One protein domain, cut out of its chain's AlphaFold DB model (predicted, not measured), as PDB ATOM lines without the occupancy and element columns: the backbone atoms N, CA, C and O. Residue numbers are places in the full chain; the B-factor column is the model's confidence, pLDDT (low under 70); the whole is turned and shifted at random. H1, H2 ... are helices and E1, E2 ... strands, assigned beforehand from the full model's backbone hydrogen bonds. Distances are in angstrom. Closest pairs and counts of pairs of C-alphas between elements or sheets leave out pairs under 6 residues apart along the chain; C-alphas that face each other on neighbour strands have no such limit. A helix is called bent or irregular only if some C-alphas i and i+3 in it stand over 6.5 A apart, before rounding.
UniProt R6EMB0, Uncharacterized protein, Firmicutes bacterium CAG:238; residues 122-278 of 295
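AT A GLANCE: This is residues 122 to 278 of the 295 residues of an uncharacterized protein of Firmicutes bacterium CAG:238 (UniProt R6EMB0). A twisted sheet of six strands curls round one long helix, H3, while the shorter H1 is on the opposite face near E4. The two long bent strands E2 and E3 run side by side through the sheet; E4 pairs with E3 toward one end, and E5, E6 and E1 follow at the other, with long loops beyond. The printed part has 157 residues with four named helices and six named strands, in the order H1 E1 H2 H3 E2 H4 E3 E4 E5 E6. The sheet is branched, its neighbour pairs antiparallel, and the class is mixed, helices and strands. The whole is compact, with a radius of gyration of the C-alphas of 16.4 A and spans of 46 by 37 by 25 A.

IN THESE COORDINATES: H1 takes residues 122 to 130 and begins at C-alpha 122 (0.299, 33.278, 18.091). E1 is residues 137 to 141, H2 142 to 145, and H3 150 to 166, 25.1 A long. E2, residues 174 to 188, measures 31.9 A and bends by 99 degrees at residue 177. H4 is residues 193 to 196. E3, residues 213 to 227, measures 37.0 A and bends by 78 degrees at residue 224. E4 is residues 249 to 252, E5 264 to 268, and E6 272 to 277, ending at C-alpha 277 (-13.347, 24.846, 3.275).

HOW THE PARTS SIT: E3 has E2 on one side, with N 183 and O 220 at 2.9 A, and E4 and E5 on the other. E3 and E4 form a hairpin, with N 251 and O 223 at 3.0 A. N 215 and O 266 of E3 and E5 are 2.9 A apart. E5 and E6 form a hairpin, with N 265 and O 276 at 2.8 A. E1 is an edge strand beside E6, with N 138 and O 275 at 2.9 A. The closest C-alphas of H3 and E2 are those of Glu 166 and Val 176, 5.0 A apart. H1 is on the sheet at a height of 9.9 A, slantwise to the strands. H2 only grazes the sheet, and H4 is not on it. Every O i to N i+4 pair is within hydrogen-bond range in H1, and 10 of 13 in H3; H2 and H4 are too short for such a pair.

THE WHOLE: The two C-alphas farthest apart, those of Gln 197 and Asn 246, are 50.2 A apart. The printed part has no cut. The links H4 to E3, E3 to E4 and E4 to E5 are long. The mean pLDDT of the printed part is 72.2, and residues 122 to 134, 169 to 173, 192 to 205 and 227 to 262 are under 70.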
ATOM      1  N   HIS A 122       0.466  32.967  19.509       67.81
ATOM      2  CA  HIS A 122       0.299  33.278  18.091       67.81
ATOM      3  C   HIS A 122       0.611  32.074  17.200       67.81
ATOM      4  O   HIS A 122      -0.137  31.792  16.270       67.81
ATOM      5  N   GLU A 123       1.691  31.347  17.489       64.25
ATOM      6  CA  GLU A 123       2.010  30.143  16.730       64.25
ATOM      7  C   GLU A 123       0.909  29.090  16.936       64.25
ATOM      8  O   GLU A 123       0.397  28.586  15.942       64.25
ATOM      9  N   GLU A 124       0.452  28.839  18.173       66.19
ATOM     10  CA  GLU A 124      -0.663  27.909  18.456       66.19
ATOM     11  C   GLU A 124      -1.918  28.214  17.617       66.19
ATOM     12  O   GLU A 124      -2.531  27.292  17.076       66.19
ATOM     13  N   GLU A 125      -2.266  29.494  17.440       64.44
ATOM     14  CA  GLU A 125      -3.379  29.938  16.586       64.44
ATOM     15  C   GLU A 125      -3.178  29.564  15.104       64.44
ATOM     16  O   GLU A 125      -4.129  29.205  14.406       64.44
ATOM     17  N   GLN A 126      -1.947  29.608  14.600       63.84
ATOM     18  CA  GLN A 126      -1.636  29.267  13.208       63.84
ATOM     19  C   GLN A 126      -1.686  27.748  12.971       63.84
ATOM     20  O   GLN A 126      -2.207  27.312  11.945       63.84
ATOM     21  N   TYR A 127      -1.257  26.929  13.938       61.94
ATOM     22  CA  TYR A 127      -1.432  25.464  13.889       61.94
ATOM     23  C   TYR A 127      -2.900  25.069  13.878       61.94
ATOM     24  O   TYR A 127      -3.341  24.228  13.096       61.94
ATOM     25  N   CYS A 128      -3.654  25.736  14.737       62.31
ATOM     26  CA  CYS A 128      -5.094  25.694  14.795       62.31
ATOM     27  C   CYS A 128      -5.721  25.927  13.405       62.31
ATOM     28  O   CYS A 128      -6.616  25.183  13.007       62.31
ATOM     29  N   ARG A 129      -5.219  26.891  12.620       63.22
ATOM     30  CA  ARG A 129      -5.673  27.149  11.239       63.22
ATOM     31  C   ARG A 129      -5.230  26.088  10.229       63.22
ATOM     32  O   ARG A 129      -5.938  25.882   9.253       63.22
ATOM     33  N   ALA A 130      -4.104  25.409  10.432       64.62
ATOM     34  CA  ALA A 130      -3.579  24.444   9.460       64.62
ATOM     35  C   ALA A 130      -4.501  23.226   9.262       64.62
ATOM     36  O   ALA A 130      -4.652  22.735   8.147       64.62
ATOM     37  N   VAL A 131      -5.198  22.772  10.314       66.56
ATOM     38  CA  VAL A 131      -6.207  21.701  10.174       66.56
ATOM     39  C   VAL A 131      -7.469  22.164   9.441       66.56
ATOM     40  O   VAL A 131      -8.299  21.342   9.068       66.56
ATOM     41  N   THR A 132      -7.636  23.469   9.229       62.97
ATOM     42  CA  THR A 132      -8.810  24.084   8.588       62.97
ATOM     43  C   THR A 132      -8.491  24.657   7.213       62.97
ATOM     44  O   THR A 132      -9.377  25.181   6.539       62.97
ATOM     45  N   THR A 133      -7.241  24.530   6.766       62.22
ATOM     46  CA  THR A 133      -6.794  24.877   5.422       62.22
ATOM     47  C   THR A 133      -6.645  23.623   4.573       62.22
ATOM     48  O   THR A 133      -6.325  22.535   5.046       62.22
ATOM     49  N   GLY A 134      -6.912  23.762   3.276       64.19
ATOM     50  CA  GLY A 134      -6.712  22.686   2.316       64.19
ATOM     51  C   GLY A 134      -7.864  22.521   1.336       64.19
ATOM     52  O   GLY A 134      -9.031  22.792   1.629       64.19
ATOM     53  N   ASN A 135      -7.497  22.038   0.153       70.12
ATOM     54  CA  ASN A 135      -8.414  21.709  -0.929       70.12
ATOM     55  C   ASN A 135      -8.830  20.245  -0.801       70.12
ATOM     56  O   ASN A 135      -8.267  19.366  -1.453       70.12
ATOM     57  N   PHE A 136      -9.763  19.985   0.108       77.88
ATOM     58  CA  PHE A 136     -10.285  18.653   0.374       77.88
ATOM     59  C   PHE A 136     -11.776  18.716   0.674       77.88
ATOM     60  O   PHE A 136     -12.281  19.726   1.161       77.88
ATOM     61  N   VAL A 137     -12.468  17.619   0.368       86.94
ATOM     62  CA  VAL A 137     -13.903  17.470   0.590       86.94
ATOM     63  C   VAL A 137     -14.160  16.112   1.206       86.94
ATOM     64  O   VAL A 137     -13.832  15.078   0.624       86.94
ATOM     65  N   VAL A 138     -14.800  16.116   2.366       90.31
ATOM     66  CA  VAL A 138     -15.360  14.911   2.971       90.31
ATOM     67  C   VAL A 138     -16.773  14.725   2.438       90.31
ATOM     68  O   VAL A 138     -17.540  15.686   2.394       90.31
ATOM     69  N   LYS A 139     -17.135  13.496   2.059       94.00
ATOM     70  CA  LYS A 139     -18.471  13.132   1.572       94.00
ATOM     71  C   LYS A 139     -19.022  11.945   2.360       94.00
ATOM     72  O   LYS A 139     -18.322  10.956   2.544       94.00
ATOM     73  N   ILE A 140     -20.301  12.010   2.731       95.44
ATOM     74  CA  ILE A 140     -21.050  10.889   3.320       95.44
ATOM     75  C   ILE A 140     -22.409  10.729   2.636       95.44
ATOM     76  O   ILE A 140     -23.085  11.718   2.341       95.44
ATOM     77  N   ASN A 141     -22.833   9.495   2.354       95.81
ATOM     78  CA  ASN A 141     -24.116   9.264   1.685       95.81
ATOM     79  C   ASN A 141     -25.288   9.467   2.652       95.81
ATOM     80  O   ASN A 141     -25.210   9.102   3.823       95.81
ATOM     81  N   LYS A 142     -26.434   9.939   2.146       93.50
ATOM     82  CA  LYS A 142     -27.648  10.140   2.958       93.50
ATOM     83  C   LYS A 142     -28.164   8.870   3.627       93.50
ATOM     84  O   LYS A 142     -28.738   8.935   4.707       93.50
ATOM     85  N   ARG A 143     -27.926   7.706   3.018       94.44
ATOM     86  CA  ARG A 143     -28.273   6.403   3.612       94.44
ATOM     87  C   ARG A 143     -27.519   6.137   4.918       94.44
ATOM     88  O   ARG A 143     -28.036   5.451   5.786       94.44
ATOM     89  N   GLU A 144     -26.312   6.678   5.059       95.06
ATOM     90  CA  GLU A 144     -25.469   6.515   6.252       95.06
ATOM     91  C   GLU A 144     -25.827   7.530   7.351       95.06
ATOM     92  O   GLU A 144     -25.384   7.407   8.494       95.06
ATOM     93  N   THR A 145     -26.654   8.526   7.021       95.69
ATOM     94  CA  THR A 145     -27.088   9.596   7.925       95.69
ATOM     95  C   THR A 145     -28.600   9.631   8.135       95.69
ATOM     96  O   THR A 145     -29.137  10.618   8.634       95.69
ATOM     97  N   GLU A 146     -29.300   8.545   7.804       94.00
ATOM     98  CA  GLU A 146     -30.750   8.459   7.963       94.00
ATOM     99  C   GLU A 146     -31.168   8.681   9.427       94.00
ATOM    100  O   GLU A 146     -30.620   8.083  10.356       94.00
ATOM    101  N   GLY A 147     -32.126   9.588   9.633       93.75
ATOM    102  CA  GLY A 147     -32.614   9.968  10.961       93.75
ATOM    103  C   GLY A 147     -31.674  10.866  11.773       93.75
ATOM    104  O   GLY A 147     -32.024  11.205  12.901       93.75
ATOM    105  N   LYS A 148     -30.518  11.272  11.230       96.50
ATOM    106  CA  LYS A 148     -29.599  12.213  11.885       96.50
ATOM    107  C   LYS A 148     -29.974  13.662  11.602       96.50
ATOM    108  O   LYS A 148     -30.357  14.018  10.488       96.50
ATOM    109  N   SER A 149     -29.821  14.505  12.613       95.12
ATOM    110  CA  SER A 149     -29.883  15.959  12.468       95.12
ATOM    111  C   SER A 149     -28.673  16.500  11.687       95.12
ATOM    112  O   SER A 149     -27.619  15.858  11.675       95.12
ATOM    113  N   PRO A 150     -28.766  17.699  11.078       94.12
ATOM    114  CA  PRO A 150     -27.620  18.329  10.420       94.12
ATOM    115  C   PRO A 150     -26.389  18.453  11.329       94.12
ATOM    116  O   PRO A 150     -25.269  18.258  10.871       94.12
ATOM    117  N   GLU A 151     -26.584  18.720  12.623       94.19
ATOM    118  CA  GLU A 151     -25.496  18.833  13.606       94.19
ATOM    119  C   GLU A 151     -24.761  17.501  13.806       94.19
ATOM    120  O   GLU A 151     -23.533  17.449  13.769       94.19
ATOM    121  N   GLU A 152     -25.494  16.391  13.915       96.00
ATOM    122  CA  GLU A 152     -24.887  15.057  13.994       96.00
ATOM    123  C   GLU A 152     -24.139  14.684  12.710       96.00
ATOM    124  O   GLU A 152     -23.088  14.043  12.776       96.00
ATOM    125  N   VAL A 153     -24.656  15.077  11.542       96.81
ATOM    126  CA  VAL A 153     -23.975  14.859  10.259       96.81
ATOM    127  C   VAL A 153     -22.686  15.673  10.181       96.81
ATOM    128  O   VAL A 153     -21.645  15.125   9.816       96.81
ATOM    129  N   ALA A 154     -22.726  16.942  10.590       94.06
ATOM    130  CA  ALA A 154     -21.554  17.805  10.646       94.06
ATOM    131  C   ALA A 154     -20.467  17.228  11.560       94.06
ATOM    132  O   ALA A 154     -19.297  17.216  11.189       94.06
ATOM    133  N   LEU A 155     -20.846  16.673  12.717       94.19
ATOM    134  CA  LEU A 155     -19.904  16.033  13.635       94.19
ATOM    135  C   LEU A 155     -19.228  14.800  13.014       94.19
ATOM    136  O   LEU A 155     -18.031  14.590  13.210       94.19
ATOM    137  N   ILE A 156     -19.974  13.978  12.266       95.44
ATOM    138  CA  ILE A 156     -19.418  12.809  11.562       95.44
ATOM    139  C   ILE A 156     -18.435  13.258  10.483       95.44
ATOM    140  O   ILE A 156     -17.311  12.758  10.430       95.44
ATOM    141  N   LEU A 157     -18.849  14.214   9.652       94.25
ATOM    142  CA  LEU A 157     -18.017  14.766   8.589       94.25
ATOM    143  C   LEU A 157     -16.746  15.412   9.151       94.25
ATOM    144  O   LEU A 157     -15.667  15.203   8.605       94.25
ATOM    145  N   PHE A 158     -16.840  16.134  10.269       90.62
ATOM    146  CA  PHE A 158     -15.681  16.744  10.914       90.62
ATOM    147  C   PHE A 158     -14.705  15.702  11.479       90.62
ATOM    148  O   PHE A 158     -13.497  15.841  11.334       90.62
ATOM    149  N   ARG A 159     -15.197  14.601  12.057       91.38
ATOM    150  CA  ARG A 159     -14.313  13.498  12.480       91.38
ATOM    151  C   ARG A 159     -13.592  12.854  11.299       91.38
ATOM    152  O   ARG A 159     -12.408  12.563  11.400       91.38
ATOM    153  N   GLN A 160     -14.290  12.652  10.183       90.75
ATOM    154  CA  GLN A 160     -13.675  12.147   8.951       90.75
ATOM    155  C   GLN A 160     -12.655  13.140   8.375       90.75
ATOM    156  O   GLN A 160     -11.621  12.716   7.868       90.75
ATOM    157  N   TRP A 161     -12.919  14.445   8.491       88.12
ATOM    158  CA  TRP A 161     -11.968  15.499   8.144       88.12
ATOM    159  C   TRP A 161     -10.688  15.384   8.977       88.12
ATOM    160  O   TRP A 161      -9.603  15.312   8.409       88.12
ATOM    161  N   MET A 162     -10.815  15.283  10.306       86.00
ATOM    162  CA  MET A 162      -9.670  15.100  11.207       86.00
ATOM    163  C   MET A 162      -8.882  13.823  10.897       86.00
ATOM    164  O   MET A 162      -7.654  13.856  10.902       86.00
ATOM    165  N   GLY A 163      -9.571  12.742  10.518       86.06
ATOM    166  CA  GLY A 163      -8.948  11.480  10.114       86.06
ATOM    167  C   GLY A 163      -7.980  11.600   8.929       86.06
ATOM    168  O   GLY A 163      -7.088  10.769   8.777       86.06
ATOM    169  N   ARG A 164      -8.086  12.648   8.097       81.50
ATOM    170  CA  ARG A 164      -7.107  12.906   7.027       81.50
ATOM    171  C   ARG A 164      -5.712  13.195   7.581       81.50
ATOM    172  O   ARG A 164      -4.728  12.829   6.946       81.50
ATOM    173  N   PHE A 165      -5.630  13.840   8.740       79.12
ATOM    174  CA  PHE A 165      -4.358  14.201   9.352       79.12
ATOM    175  C   PHE A 165      -3.722  13.034  10.115       79.12
ATOM    176  O   PHE A 165      -2.598  13.173  10.564       79.12
ATOM    177  N   GLU A 166      -4.366  11.867  10.233       81.62
ATOM    178  CA  GLU A 166      -3.763  10.671  10.858       81.62
ATOM    179  C   GLU A 166      -2.616  10.063  10.030       81.62
ATOM    180  O   GLU A 166      -1.942   9.130  10.469       81.62
ATOM    181  N   LYS A 167      -2.390  10.562   8.810       77.19
ATOM    182  CA  LYS A 167      -1.308  10.129   7.927       77.19
ATOM    183  C   LYS A 167      -0.544  11.331   7.399       77.19
ATOM    184  O   LYS A 167      -1.124  12.388   7.162       77.19
ATOM    185  N   TRP A 168       0.747  11.116   7.159       70.12
ATOM    186  CA  TRP A 168       1.547  12.051   6.383       70.12
ATOM    187  C   TRP A 168       0.994  12.124   4.955       70.12
ATOM    188  O   TRP A 168       0.726  11.093   4.335       70.12
ATOM    189  N   ASP A 169       0.794  13.340   4.469       66.50
ATOM    190  CA  ASP A 169       0.319  13.671   3.125       66.50
ATOM    191  C   ASP A 169       1.266  14.753   2.598       66.50
ATOM    192  O   ASP A 169       1.715  15.586   3.377       66.50
ATOM    193  N   GLU A 170       1.533  14.789   1.295       57.78
ATOM    194  CA  GLU A 170       2.424  15.768   0.640       57.78
ATOM    195  C   GLU A 170       1.954  17.225   0.812       57.78
ATOM    196  O   GLU A 170       2.595  18.151   0.341       57.78
ATOM    197  N   LYS A 171       0.792  17.442   1.431       60.06
ATOM    198  CA  LYS A 171       0.221  18.760   1.730       60.06
ATOM    199  C   LYS A 171       0.129  19.053   3.224       60.06
ATOM    200  O   LYS A 171      -0.377  20.107   3.604       60.06
ATOM    201  N   ASN A 172       0.561  18.109   4.057       64.06
ATOM    202  CA  ASN A 172       0.531  18.196   5.505       64.06
ATOM    203  C   ASN A 172       1.958  18.056   6.031       64.06
ATOM    204  O   ASN A 172       2.603  17.030   5.858       64.06
ATOM    205  N   SER A 173       2.413  19.052   6.777       65.00
ATOM    206  CA  SER A 173       3.702  19.018   7.468       65.00
ATOM    207  C   SER A 173       3.608  18.416   8.878       65.00
ATOM    208  O   SER A 173       4.540  18.516   9.675       65.00
ATOM    209  N   PHE A 174       2.472  17.797   9.213       71.31
ATOM    210  CA  PHE A 174       2.215  17.156  10.499       71.31
ATOM    211  C   PHE A 174       1.206  16.006  10.383       71.31
ATOM    212  O   PHE A 174       0.419  15.922   9.441       71.31
ATOM    213  N   ILE A 175       1.216  15.149  11.400       75.06
ATOM    214  CA  ILE A 175       0.310  14.032  11.634       75.06
ATOM    215  C   ILE A 175      -0.411  14.277  12.955       75.06
ATOM    216  O   ILE A 175       0.219  14.530  13.976       75.06
ATOM    217  N   VAL A 176      -1.729  14.157  12.976       77.44
ATOM    218  CA  VAL A 176      -2.515  14.100  14.208       77.44
ATOM    219  C   VAL A 176      -2.437  12.680  14.768       77.44
ATOM    220  O   VAL A 176      -2.914  11.731  14.154       77.44
ATOM    221  N   LEU A 177      -1.834  12.540  15.948       77.88
ATOM    222  CA  LEU A 177      -1.704  11.273  16.672       77.88
ATOM    223  C   LEU A 177      -2.996  10.902  17.408       77.88
ATOM    224  O   LEU A 177      -3.346   9.731  17.527       77.88
ATOM    225  N   GLN A 178      -3.687  11.911  17.940       82.94
ATOM    226  CA  GLN A 178      -4.925  11.746  18.689       82.94
ATOM    227  C   GLN A 178      -5.785  12.998  18.552       82.94
ATOM    228  O   GLN A 178      -5.270  14.109  18.543       82.94
ATOM    229  N   HIS A 179      -7.105  12.832  18.517       86.56
ATOM    230  CA  HIS A 179      -8.043  13.947  18.595       86.56
ATOM    231  C   HIS A 179      -9.293  13.568  19.406       86.56
ATOM    232  O   HIS A 179      -9.818  12.455  19.314       86.56
ATOM    233  N   THR A 180      -9.759  14.481  20.255       85.25
ATOM    234  CA  THR A 180     -10.806  14.265  21.266       85.25
ATOM    235  C   THR A 180     -11.714  15.494  21.390       85.25
ATOM    236  O   THR A 180     -11.565  16.484  20.679       85.25
ATOM    237  N   ASN A 181     -12.728  15.409  22.260       85.88
ATOM    238  CA  ASN A 181     -13.605  16.533  22.619       85.88
ATOM    239  C   ASN A 181     -14.308  17.229  21.437       85.88
ATOM    240  O   ASN A 181     -14.640  18.406  21.518       85.88
ATOM    241  N   HIS A 182     -14.587  16.478  20.368       85.81
ATOM    242  CA  HIS A 182     -15.275  16.974  19.178       85.81
ATOM    243  C   HIS A 182     -16.632  17.601  19.496       85.81
ATOM    244  O   HIS A 182     -17.530  16.914  19.998       85.81
ATOM    245  N   LYS A 183     -16.805  18.855  19.096       87.44
ATOM    246  CA  LYS A 183     -18.081  19.569  19.070       87.44
ATOM    247  C   LYS A 183     -18.242  20.258  17.724       87.44
ATOM    248  O   LYS A 183     -17.265  20.463  17.012       87.44
ATOM    249  N   VAL A 184     -19.478  20.592  17.376       87.62
ATOM    250  CA  VAL A 184     -19.790  21.370  16.177       87.62
ATOM    251  C   VAL A 184     -20.914  22.351  16.483       87.62
ATOM    252  O   VAL A 184     -21.966  21.963  16.974       87.62
ATOM    253  N   GLY A 185     -20.694  23.625  16.183       85.62
ATOM    254  CA  GLY A 185     -21.748  24.617  16.027       85.62
ATOM    255  C   GLY A 185     -22.164  24.712  14.561       85.62
ATOM    256  O   GLY A 185     -21.328  24.576  13.665       85.62
ATOM    257  N   LEU A 186     -23.445  24.968  14.299       87.06
ATOM    258  CA  LEU A 186     -23.960  25.190  12.949       87.06
ATOM    259  C   LEU A 186     -24.703  26.513  12.845       87.06
ATOM    260  O   LEU A 186     -25.543  26.840  13.683       87.06
ATOM    261  N   GLN A 187     -24.476  27.214  11.739       84.50
ATOM    262  CA  GLN A 187     -25.309  28.333  11.326       84.50
ATOM    263  C   GLN A 187     -25.824  28.088   9.909       84.50
ATOM    264  O   GLN A 187     -25.050  28.045   8.953       84.50
ATOM    265  N   SER A 188     -27.141  27.898   9.784       84.12
ATOM    266  CA  SER A 188     -27.797  27.674   8.492       84.12
ATOM    267  C   SER A 188     -27.783  28.941   7.641       84.12
ATOM    268  O   SER A 188     -28.124  30.020   8.130       84.12
ATOM    269  N   TYR A 189     -27.459  28.790   6.355       75.56
ATOM    270  CA  TYR A 189     -27.575  29.868   5.369       75.56
ATOM    271  C   TYR A 189     -29.029  30.286   5.131       75.56
ATOM    272  O   TYR A 189     -29.299  31.445   4.834       75.56
ATOM    273  N   ASP A 190     -29.974  29.360   5.296       72.69
ATOM    274  CA  ASP A 190     -31.386  29.584   4.973       72.69
ATOM    275  C   ASP A 190     -32.167  30.226   6.129       72.69
ATOM    276  O   ASP A 190     -33.330  30.598   5.969       72.69
ATOM    277  N   ALA A 191     -31.542  30.359   7.303       71.62
ATOM    278  CA  ALA A 191     -32.174  30.942   8.483       71.62
ATOM    279  C   ALA A 191     -32.363  32.465   8.376       71.62
ATOM    280  O   ALA A 191     -33.250  33.010   9.031       71.62
ATOM    281  N   ASP A 192     -31.556  33.150   7.562       66.19
ATOM    282  CA  ASP A 192     -31.638  34.599   7.392       66.19
ATOM    283  C   ASP A 192     -31.282  35.008   5.942       66.19
ATOM    284  O   ASP A 192     -30.118  35.013   5.538       66.19
ATOM    285  N   PRO A 193     -32.285  35.372   5.125       57.31
ATOM    286  CA  PRO A 193     -32.088  35.735   3.720       57.31
ATOM    287  C   PRO A 193     -31.216  36.980   3.492       57.31
ATOM    288  O   PRO A 193     -30.783  37.218   2.362       57.31
ATOM    289  N   SER A 194     -30.974  37.801   4.523       58.81
ATOM    290  CA  SER A 194     -30.241  39.066   4.389       58.81
ATOM    291  C   SER A 194     -28.736  38.877   4.159       58.81
ATOM    292  O   SER A 194     -28.093  39.731   3.542       58.81
ATOM    293  N   TRP A 195     -28.172  37.725   4.542       55.59
ATOM    294  CA  TRP A 195     -26.744  37.424   4.375       55.59
ATOM    295  C   TRP A 195     -26.315  37.244   2.910       55.59
ATOM    296  O   TRP A 195     -25.166  37.517   2.554       55.59
ATOM    297  N   GLY A 196     -27.247  36.842   2.038       50.44
ATOM    298  CA  GLY A 196     -27.016  36.676   0.600       50.44
ATOM    299  C   GLY A 196     -27.145  37.959  -0.229       50.44
ATOM    300  O   GLY A 196     -26.814  37.938  -1.410       50.44
ATOM    301  N   GLN A 197     -27.627  39.067   0.353       47.78
ATOM    302  CA  GLN A 197     -28.004  40.271  -0.408       47.78
ATOM    303  C   GLN A 197     -27.010  41.438  -0.328       47.78
ATOM    304  O   GLN A 197     -27.129  42.386  -1.102       47.78
ATOM    305  N   HIS A 198     -26.012  41.386   0.555       45.31
ATOM    306  CA  HIS A 198     -25.047  42.475   0.722       45.31
ATOM    307  C   HIS A 198     -23.628  42.014   0.395       45.31
ATOM    308  O   HIS A 198     -23.064  41.202   1.130       45.31
ATOM    309  N   GLU A 199     -23.022  42.552  -0.673       40.75
ATOM    310  CA  GLU A 199     -21.562  42.542  -0.847       40.75
ATOM    311  C   GLU A 199     -20.909  43.117   0.422       40.75
ATOM    312  O   GLU A 199     -21.168  44.258   0.790       40.75
ATOM    313  N   GLY A 200     -20.131  42.299   1.144       46.94
ATOM    314  CA  GLY A 200     -19.510  42.673   2.421       46.94
ATOM    315  C   GLY A 200     -20.225  42.198   3.696       46.94
ATOM    316  O   GLY A 200     -19.701  42.430   4.784       46.94
ATOM    317  N   ALA A 201     -21.373  41.510   3.613       50.31
ATOM    318  CA  ALA A 201     -21.957  40.852   4.787       50.31
ATOM    319  C   ALA A 201     -21.027  39.747   5.320       50.31
ATOM    320  O   ALA A 201     -20.613  38.861   4.576       50.31
ATOM    321  N   THR A 202     -20.709  39.800   6.616       51.78
ATOM    322  CA  THR A 202     -19.739  38.912   7.283       51.78
ATOM    323  C   THR A 202     -20.289  37.539   7.655       51.78
ATOM    324  O   THR A 202     -19.524  36.679   8.103       51.78
ATOM    325  N   GLY A 203     -21.591  37.319   7.507       54.88
ATOM    326  CA  GLY A 203     -22.222  36.071   7.910       54.88
ATOM    327  C   GLY A 203     -22.381  35.063   6.781       54.88
ATOM    328  O   GLY A 203     -21.786  35.204   5.711       54.88
ATOM    329  N   PRO A 204     -23.126  33.991   7.062       60.16
ATOM    330  CA  PRO A 204     -23.147  32.819   6.217       60.16
ATOM    331  C   PRO A 204     -23.667  33.131   4.791       60.16
ATOM    332  O   PRO A 204     -24.795  33.587   4.649       60.16
ATOM    333  N   ARG A 205     -22.940  32.768   3.717       65.88
ATOM    334  CA  ARG A 205     -23.502  32.607   2.355       65.88
ATOM    335  C   ARG A 205     -23.477  31.168   1.852       65.88
ATOM    336  O   ARG A 205     -22.462  30.489   1.978       65.88
ATOM    337  N   ARG A 206     -24.572  30.730   1.221       70.31
ATOM    338  CA  ARG A 206     -24.631  29.408   0.591       70.31
ATOM    339  C   ARG A 206     -23.579  29.331  -0.513       70.31
ATOM    340  O   ARG A 206     -23.616  30.116  -1.457       70.31
ATOM    341  N   LYS A 207     -22.668  28.370  -0.383       75.88
ATOM    342  CA  LYS A 207     -21.553  28.183  -1.309       75.88
ATOM    343  C   LYS A 207     -21.995  27.688  -2.687       75.88
ATOM    344  O   LYS A 207     -21.554  28.227  -3.698       75.88
ATOM    345  N   TYR A 208     -22.920  26.726  -2.722       80.94
ATOM    346  CA  TYR A 208     -23.498  26.195  -3.960       80.94
ATOM    347  C   TYR A 208     -24.992  26.506  -4.052       80.94
ATOM    348  O   TYR A 208     -25.746  26.094  -3.166       80.94
ATOM    349  N   PRO A 209     -25.454  27.218  -5.094       77.94
ATOM    350  CA  PRO A 209     -26.865  27.572  -5.237       77.94
ATOM    351  C   PRO A 209     -27.817  26.370  -5.319       77.94
ATOM    352  O   PRO A 209     -28.956  26.463  -4.864       77.94
ATOM    353  N   ASP A 210     -27.358  25.259  -5.889       82.12
ATOM    354  CA  ASP A 210     -28.119  24.040  -6.176       82.12
ATOM    355  C   ASP A 210     -28.177  23.037  -5.012       82.12
ATOM    356  O   ASP A 210     -29.005  22.122  -5.038       82.12
ATOM    357  N   ALA A 211     -27.385  23.239  -3.957       86.06
ATOM    358  CA  ALA A 211     -27.503  22.463  -2.726       86.06
ATOM    359  C   ALA A 211     -28.909  22.616  -2.103       86.06
ATOM    360  O   ALA A 211     -29.526  23.685  -2.140       86.06
ATOM    361  N   LYS A 212     -29.434  21.551  -1.488       88.81
ATOM    362  CA  LYS A 212     -30.735  21.577  -0.790       88.81
ATOM    363  C   LYS A 212     -30.691  22.425   0.470       88.81
ATOM    364  O   LYS A 212     -31.647  23.143   0.753       88.81
ATOM    365  N   GLY A 213     -29.563  22.373   1.161       87.44
ATOM    366  CA  GLY A 213     -29.269  23.171   2.333       87.44
ATOM    367  C   GLY A 213     -27.776  23.432   2.419       87.44
ATOM    368  O   GLY A 213     -26.965  22.746   1.789       87.44
ATOM    369  N   GLY A 214     -27.410  24.428   3.210       87.81
ATOM    370  CA  GLY A 214     -26.017  24.644   3.548       87.81
ATOM    371  C   GLY A 214     -25.862  25.314   4.904       87.81
ATOM    372  O   GLY A 214     -26.730  26.070   5.356       87.81
ATOM    373  N   TRP A 215     -24.719  25.049   5.524       89.19
ATOM    374  CA  TRP A 215     -24.376  25.541   6.846       89.19
ATOM    375  C   TRP A 215     -22.916  25.956   6.892       89.19
ATOM    376  O   TRP A 215     -22.048  25.275   6.347       89.19
ATOM    377  N   MET A 216     -22.650  27.032   7.620       86.06
ATOM    378  CA  MET A 216     -21.321  27.282   8.154       86.06
ATOM    379  C   MET A 216     -21.136  26.420   9.404       86.06
ATOM    380  O   MET A 216     -22.025  26.370  10.262       86.06
ATOM    381  N   VAL A 217     -20.005  25.722   9.471       85.56
ATOM    382  CA  VAL A 217     -19.662  24.794  10.549       85.56
ATOM    383  C   VAL A 217     -18.569  25.412  11.410       85.56
ATOM    384  O   VAL A 217     -17.532  25.830  10.899       85.56
ATOM    385  N   PHE A 218     -18.809  25.430  12.717       83.00
ATOM    386  CA  PHE A 218     -17.881  25.873  13.756       83.00
ATOM    387  C   PHE A 218     -17.474  24.657  14.585       83.00
ATOM    388  O   PHE A 218     -18.054  24.409  15.644       83.00
ATOM    389  N   PRO A 219     -16.595  23.797  14.063       81.19
ATOM    390  CA  PRO A 219     -16.156  22.643  14.821       81.19
ATOM    391  C   PRO A 219     -15.199  23.066  15.944       81.19
ATOM    392  O   PRO A 219     -14.606  24.134  15.910       81.19
ATOM    393  N   GLU A 220     -15.041  22.207  16.937       82.00
ATOM    394  CA  GLU A 220     -14.050  22.339  18.003       82.00
ATOM    395  C   GLU A 220     -13.517  20.940  18.305       82.00
ATOM    396  O   GLU A 220     -14.281  19.970  18.337       82.00
ATOM    397  N   CYS A 221     -12.215  20.816  18.533       81.25
ATOM    398  CA  CYS A 221     -11.623  19.606  19.088       81.25
ATOM    399  C   CYS A 221     -10.311  19.932  19.794       81.25
ATOM    400  O   CYS A 221      -9.704  20.980  19.565       81.25
ATOM    401  N   GLU A 222      -9.879  19.003  20.632       81.81
ATOM    402  CA  GLU A 222      -8.498  18.934  21.086       81.81
ATOM    403  C   GLU A 222      -7.772  17.920  20.215       81.81
ATOM    404  O   GLU A 222      -8.320  16.850  19.937       81.81
ATOM    405  N   TYR A 223      -6.550  18.225  19.791       75.75
ATOM    406  CA  TYR A 223      -5.740  17.250  19.076       75.75
ATOM    407  C   TYR A 223      -4.270  17.327  19.456       75.75
ATOM    408  O   TYR A 223      -3.717  18.405  19.665       75.75
ATOM    409  N   THR A 224      -3.664  16.149  19.539       75.00
ATOM    410  CA  THR A 224      -2.238  15.921  19.727       75.00
ATOM    411  C   THR A 224      -1.634  15.584  18.379       75.00
ATOM    412  O   THR A 224      -2.119  14.681  17.696       75.00
ATOM    413  N   PHE A 225      -0.579  16.286  17.988       70.75
ATOM    414  CA  PHE A 225       0.053  16.096  16.687       70.75
ATOM    415  C   PHE A 225       1.577  15.964  16.787       70.75
ATOM    416  O   PHE A 225       2.182  16.368  17.779       70.75
ATOM    417  N   TYR A 226       2.162  15.368  15.751       70.56
ATOM    418  CA  TYR A 226       3.580  15.110  15.529       70.56
ATOM    419  C   TYR A 226       3.982  15.639  14.153       70.56
ATOM    420  O   TYR A 226       3.235  15.474  13.195       70.56
ATOM    421  N   GLY A 227       5.155  16.246  14.024       69.38
ATOM    422  CA  GLY A 227       5.668  16.745  12.748       69.38
ATOM    423  C   GLY A 227       6.264  18.137  12.872       69.38
ATOM    424  O   GLY A 227       6.610  18.573  13.965       69.38
ATOM    425  N   TYR A 228       6.369  18.824  11.742       65.94
ATOM    426  CA  TYR A 228       7.188  20.007  11.524       65.94
ATOM    427  C   TYR A 228       6.355  21.108  10.859       65.94
ATOM    428  O   TYR A 228       6.546  21.385   9.678       65.94
ATOM    429  N   ALA A 229       5.387  21.728  11.537       52.38
ATOM    430  CA  ALA A 229       4.542  22.660  10.784       52.38
ATOM    431  C   ALA A 229       5.220  24.005  10.549       52.38
ATOM    432  O   ALA A 229       5.773  24.594  11.460       52.38
ATOM    433  N   ALA A 230       5.110  24.526   9.337       50.25
ATOM    434  CA  ALA A 230       5.519  25.877   8.999       50.25
ATOM    435  C   ALA A 230       4.384  26.884   9.273       50.25
ATOM    436  O   ALA A 230       3.313  26.802   8.673       50.25
ATOM    437  N   VAL A 231       4.610  27.864  10.146       50.72
ATOM    438  CA  VAL A 231       3.735  29.026  10.352       50.72
ATOM    439  C   VAL A 231       3.859  29.953   9.153       50.72
ATOM    440  O   VAL A 231       4.951  30.407   8.857       50.72
ATOM    441  N   ILE A 232       2.752  30.295   8.494       49.62
ATOM    442  CA  ILE A 232       2.730  31.397   7.526       49.62
ATOM    443  C   ILE A 232       2.593  32.699   8.319       49.62
ATOM    444  O   ILE A 232       1.478  33.078   8.681       49.62
ATOM    445  N   ASP A 233       3.699  33.393   8.594       44.72
ATOM    446  CA  ASP A 233       3.595  34.796   8.998       44.72
ATOM    447  C   ASP A 233       3.225  35.619   7.756       44.72
ATOM    448  O   ASP A 233       4.032  35.807   6.834       44.72
ATOM    449  N   SER A 234       1.961  36.047   7.696       43.09
ATOM    450  CA  SER A 234       1.359  36.723   6.544       43.09
ATOM    451  C   SER A 234       2.014  38.061   6.195       43.09
ATOM    452  O   SER A 234       1.735  38.589   5.120       43.09
ATOM    453  N   ASP A 235       2.903  38.582   7.045       40.25
ATOM    454  CA  ASP A 235       3.579  39.858   6.809       40.25
ATOM    455  C   ASP A 235       5.001  39.708   6.231       40.25
ATOM    456  O   ASP A 235       5.508  40.654   5.622       40.25
ATOM    457  N   PHE A 236       5.642  38.533   6.343       34.84
ATOM    458  CA  PHE A 236       7.050  38.356   5.937       34.84
ATOM    459  C   PHE A 236       7.391  37.042   5.226       34.84
ATOM    460  O   PHE A 236       8.535  36.877   4.801       34.84
ATOM    461  N   GLY A 237       6.441  36.114   5.055       37.59
ATOM    462  CA  GLY A 237       6.702  34.849   4.356       37.59
ATOM    463  C   GLY A 237       7.764  33.980   5.039       37.59
ATOM    464  O   GLY A 237       8.367  33.127   4.392       37.59
ATOM    465  N   GLN A 238       8.024  34.219   6.329       36.12
ATOM    466  CA  GLN A 238       8.865  33.348   7.134       36.12
ATOM    467  C   GLN A 238       8.021  32.207   7.671       36.12
ATOM    468  O   GLN A 238       6.983  32.416   8.295       36.12
ATOM    469  N   PHE A 239       8.507  31.008   7.386       42.69
ATOM    470  CA  PHE A 239       7.912  29.747   7.760       42.69
ATOM    471  C   PHE A 239       8.518  29.290   9.081       42.69
ATOM    472  O   PHE A 239       9.611  28.741   9.111       42.69
ATOM    473  N   GLY A 240       7.848  29.592  10.190       39.47
ATOM    474  CA  GLY A 240       8.320  29.210  11.521       39.47
ATOM    475  C   GLY A 240       7.723  27.875  11.935       39.47
ATOM    476  O   GLY A 240       6.514  27.791  12.098       39.47
ATOM    477  N   GLY A 241       8.522  26.833  12.116       45.62
ATOM    478  CA  GLY A 241       8.037  25.590  12.706       45.62
ATOM    479  C   GLY A 241       8.765  25.222  13.971       45.62
ATOM    480  O   GLY A 241       9.866  25.700  14.206       45.62
ATOM    481  N   LYS A 242       8.150  24.379  14.795       51.81
ATOM    482  CA  LYS A 242       8.858  23.693  15.876       51.81
ATOM    483  C   LYS A 242       8.413  22.241  15.832       51.81
ATOM    484  O   LYS A 242       7.206  21.994  15.814       51.81
ATOM    485  N   PRO A 243       9.329  21.274  15.767       52.81
ATOM    486  CA  PRO A 243       8.948  19.894  15.901       52.81
ATOM    487  C   PRO A 243       8.549  19.577  17.313       52.81
ATOM    488  O   PRO A 243       9.037  20.147  18.291       52.81
ATOM    489  N   PHE A 244       7.734  18.547  17.373       52.03
ATOM    490  CA  PHE A 244       7.493  17.812  18.584       52.03
ATOM    491  C   PHE A 244       8.353  16.567  18.561       52.03
ATOM    492  O   PHE A 244       8.420  15.856  17.558       52.03
ATOM    493  N   GLY A 245       8.978  16.283  19.695       47.16
ATOM    494  CA  GLY A 245       9.390  14.921  19.988       47.16
ATOM    495  C   GLY A 245       8.198  13.979  20.052       47.16
ATOM    496  O   GLY A 245       7.044  14.360  19.854       47.16
ATOM    497  N   ASN A 246       8.505  12.732  20.377       44.66
ATOM    498  CA  ASN A 246       7.587  11.595  20.307       44.66
ATOM    499  C   ASN A 246       6.272  11.745  21.102       44.66
ATOM    500  O   ASN A 246       5.340  10.982  20.859       44.66
ATOM    501  N   ASP A 247       6.171  12.716  22.015       49.41
ATOM    502  CA  ASP A 247       5.026  12.884  22.916       49.41
ATOM    503  C   ASP A 247       3.911  13.790  22.347       49.41
ATOM    504  O   ASP A 247       2.797  13.811  22.878       49.41
ATOM    505  N   GLY A 248       4.183  14.510  21.249       55.25
ATOM    506  CA  GLY A 248       3.244  15.433  20.602       55.25
ATOM    507  C   GLY A 248       2.861  16.649  21.461       55.25
ATOM    508  O   GLY A 248       3.357  16.852  22.570       55.25
ATOM    509  N   SER A 249       1.976  17.516  20.967       57.28
ATOM    510  CA  SER A 249       1.345  18.547  21.811       57.28
ATOM    511  C   SER A 249      -0.118  18.746  21.520       57.28
ATOM    512  O   SER A 249      -0.550  18.712  20.372       57.28
ATOM    513  N   THR A 250      -0.862  18.970  22.599       61.78
ATOM    514  CA  THR A 250      -2.302  19.180  22.564       61.78
ATOM    515  C   THR A 250      -2.615  20.650  22.361       61.78
ATOM    516  O   THR A 250      -2.280  21.479  23.205       61.78
ATOM    517  N   VAL A 251      -3.318  20.955  21.277       61.22
ATOM    518  CA  VAL A 251      -3.899  22.278  21.032       61.22
ATOM    519  C   VAL A 251      -5.421  22.190  21.099       61.22
ATOM    520  O   VAL A 251      -6.015  21.190  20.691       61.22
ATOM    521  N   SER A 252      -6.050  23.236  21.640       59.53
ATOM    522  CA  SER A 252      -7.504  23.404  21.597       59.53
ATOM    523  C   SER A 252      -7.856  24.272  20.400       59.53
ATOM    524  O   SER A 252      -7.511  25.453  20.357       59.53
ATOM    525  N   ALA A 253      -8.567  23.698  19.438       58.78
ATOM    526  CA  ALA A 253      -8.931  24.370  18.200       58.78
ATOM    527  C   ALA A 253     -10.129  25.326  18.351       58.78
ATOM    528  O   ALA A 253     -10.834  25.584  17.384       58.78
ATOM    529  N   GLU A 254     -10.402  25.854  19.547       52.22
ATOM    530  CA  GLU A 254     -11.562  26.723  19.783       52.22
ATOM    531  C   GLU A 254     -11.469  28.032  18.971       52.22
ATOM    532  O   GLU A 254     -12.476  28.530  18.482       52.22
ATOM    533  N   ALA A 255     -10.262  28.568  18.737       41.97
ATOM    534  CA  ALA A 255     -10.061  29.841  18.031       41.97
ATOM    535  C   ALA A 255      -9.858  29.717  16.502       41.97
ATOM    536  O   ALA A 255      -9.964  30.710  15.780       41.97
ATOM    537  N   SER A 256      -9.598  28.513  15.983       49.78
ATOM    538  CA  SER A 256      -9.166  28.279  14.594       49.78
ATOM    539  C   SER A 256     -10.219  28.544  13.526       49.78
ATOM    540  O   SER A 256      -9.895  28.815  12.369       49.78
ATOM    541  N   PHE A 257     -11.491  28.390  13.893       50.88
ATOM    542  CA  PHE A 257     -12.598  28.272  12.941       50.88
ATOM    543  C   PHE A 257     -13.327  29.597  12.682       50.88
ATOM    544  O   PHE A 257     -14.293  29.640  11.922       50.88
ATOM    545  N   TYR A 258     -12.853  30.695  13.283       47.12
ATOM    546  CA  TYR A 258     -13.486  32.016  13.194       47.12
ATOM    547  C   TYR A 258     -12.856  32.949  12.141       47.12
ATOM    548  O   TYR A 258     -13.405  34.019  11.858       47.12
ATOM    549  N   GLY A 259     -11.741  32.554  11.514       47.38
ATOM    550  CA  GLY A 259     -11.096  33.304  10.428       47.38
ATOM    551  C   GLY A 259     -11.895  33.261   9.117       47.38
ATOM    552  O   GLY A 259     -12.415  32.220   8.729       47.38
ATOM    553  N   ILE A 260     -11.996  34.391   8.408       47.38
ATOM    554  CA  ILE A 260     -12.877  34.556   7.231       47.38
ATOM    555  C   ILE A 260     -12.491  33.642   6.049       47.38
ATOM    556  O   ILE A 260     -13.376  33.213   5.318       47.38
ATOM    557  N   SER A 261     -11.210  33.307   5.873       50.09
ATOM    558  CA  SER A 261     -10.707  32.527   4.727       50.09
ATOM    559  C   SER A 261     -10.735  31.002   4.908       50.09
ATOM    560  O   SER A 261     -10.580  30.285   3.925       50.09
ATOM    561  N   ASN A 262     -10.939  30.503   6.135       61.47
ATOM    562  CA  ASN A 262     -10.792  29.076   6.475       61.47
ATOM    563  C   ASN A 262     -12.071  28.494   7.102       61.47
ATOM    564  O   ASN A 262     -12.032  27.567   7.911       61.47
ATOM    565  N   ARG A 263     -13.224  29.077   6.764       75.38
ATOM    566  CA  ARG A 263     -14.524  28.624   7.268       75.38
ATOM    567  C   ARG A 263     -14.843  27.253   6.693       75.38
ATOM    568  O   ARG A 263     -14.702  27.049   5.489       75.38
ATOM    569  N   MET A 264     -15.312  26.336   7.531       83.38
ATOM    570  CA  MET A 264     -15.825  25.058   7.056       83.38
ATOM    571  C   MET A 264     -17.290  25.204   6.649       83.38
ATOM    572  O   MET A 264     -18.096  25.815   7.352       83.38
ATOM    573  N   VAL A 265     -17.635  24.636   5.501       87.62
ATOM    574  CA  VAL A 265     -18.958  24.701   4.895       87.62
ATOM    575  C   VAL A 265     -19.476  23.289   4.698       87.62
ATOM    576  O   VAL A 265     -18.834  22.464   4.045       87.62
ATOM    577  N   MET A 266     -20.659  23.025   5.245       92.44
ATOM    578  CA  MET A 266     -21.403  21.800   4.995       92.44
ATOM    579  C   MET A 266     -22.505  22.067   3.973       92.44
ATOM    580  O   MET A 266     -23.248  23.039   4.110       92.44
ATOM    581  N   SER A 267     -22.638  21.197   2.974       91.38
ATOM    582  CA  SER A 267     -23.706  21.262   1.968       91.38
ATOM    583  C   SER A 267     -24.501  19.961   1.933       91.38
ATOM    584  O   SER A 267     -23.930  18.872   2.022       91.38
ATOM    585  N   GLU A 268     -25.822  20.079   1.805       93.00
ATOM    586  CA  GLU A 268     -26.732  18.952   1.600       93.00
ATOM    587  C   GLU A 268     -27.074  18.815   0.117       93.00
ATOM    588  O   GLU A 268     -27.554  19.761  -0.511       93.00
ATOM    589  N   TRP A 269     -26.911  17.611  -0.417       92.38
ATOM    590  CA  TRP A 269     -27.242  17.245  -1.792       92.38
ATOM    591  C   TRP A 269     -28.400  16.243  -1.821       92.38
ATOM    592  O   TRP A 269     -28.903  15.811  -0.781       92.38
ATOM    593  N   ASP A 270     -28.851  15.855  -3.013       91.06
ATOM    594  CA  ASP A 270     -29.944  14.883  -3.150       91.06
ATOM    595  C   ASP A 270     -29.593  13.509  -2.556       91.06
ATOM    596  O   ASP A 270     -30.440  12.881  -1.920       91.06
ATOM    597  N   ASP A 271     -28.343  13.064  -2.699       92.62
ATOM    598  CA  ASP A 271     -27.879  11.728  -2.313       92.62
ATOM    599  C   ASP A 271     -26.833  11.722  -1.182       92.62
ATOM    600  O   ASP A 271     -26.551  10.664  -0.609       92.62
ATOM    601  N   CYS A 272     -26.262  12.874  -0.829       94.88
ATOM    602  CA  CYS A 272     -25.134  12.955   0.095       94.88
ATOM    603  C   CYS A 272     -25.040  14.281   0.860       94.88
ATOM    604  O   CYS A 272     -25.801  15.220   0.635       94.88
ATOM    605  N   TRP A 273     -24.074  14.331   1.773       95.56
ATOM    606  CA  TRP A 273     -23.617  15.527   2.468       95.56
ATOM    607  C   TRP A 273     -22.126  15.705   2.222       95.56
ATOM    608  O   TRP A 273     -21.394  14.713   2.143       95.56
ATOM    609  N   THR A 274     -21.674  16.952   2.133       94.06
ATOM    610  CA  THR A 274     -20.252  17.279   1.983       94.06
ATOM    611  C   THR A 274     -19.797  18.292   3.020       94.06
ATOM    612  O   THR A 274     -20.581  19.160   3.393       94.06
ATOM    613  N   LEU A 275     -18.535  18.204   3.444       91.38
ATOM    614  CA  LEU A 275     -17.851  19.183   4.293       91.38
ATOM    615  C   LEU A 275     -16.511  19.566   3.662       91.38
ATOM    616  O   LEU A 275     -15.732  18.692   3.281       91.38
ATOM    617  N   GLU A 276     -16.246  20.862   3.565       87.00
ATOM    618  CA  GLU A 276     -15.050  21.419   2.926       87.00
ATOM    619  C   GLU A 276     -14.774  22.844   3.411       87.00
ATOM    620  O   GLU A 276     -15.572  23.418   4.148       87.00
ATOM    621  N   THR A 277     -13.661  23.439   2.990       80.94
ATOM    622  CA  THR A 277     -13.347  24.846   3.275       80.94
ATOM    623  C   THR A 277     -14.074  25.773   2.300       80.94
ATOM    624  O   THR A 277     -14.314  25.402   1.153       80.94
ATOM    625  N   ASP A 278     -14.423  26.991   2.713       72.69
ATOM    626  CA  ASP A 278     -15.093  27.987   1.857       72.69
ATOM    627  C   ASP A 278     -14.242  28.376   0.634       72.69
ATOM    628  O   ASP A 278     -14.776  28.635  -0.441       72.69
TER     629      ASP A 278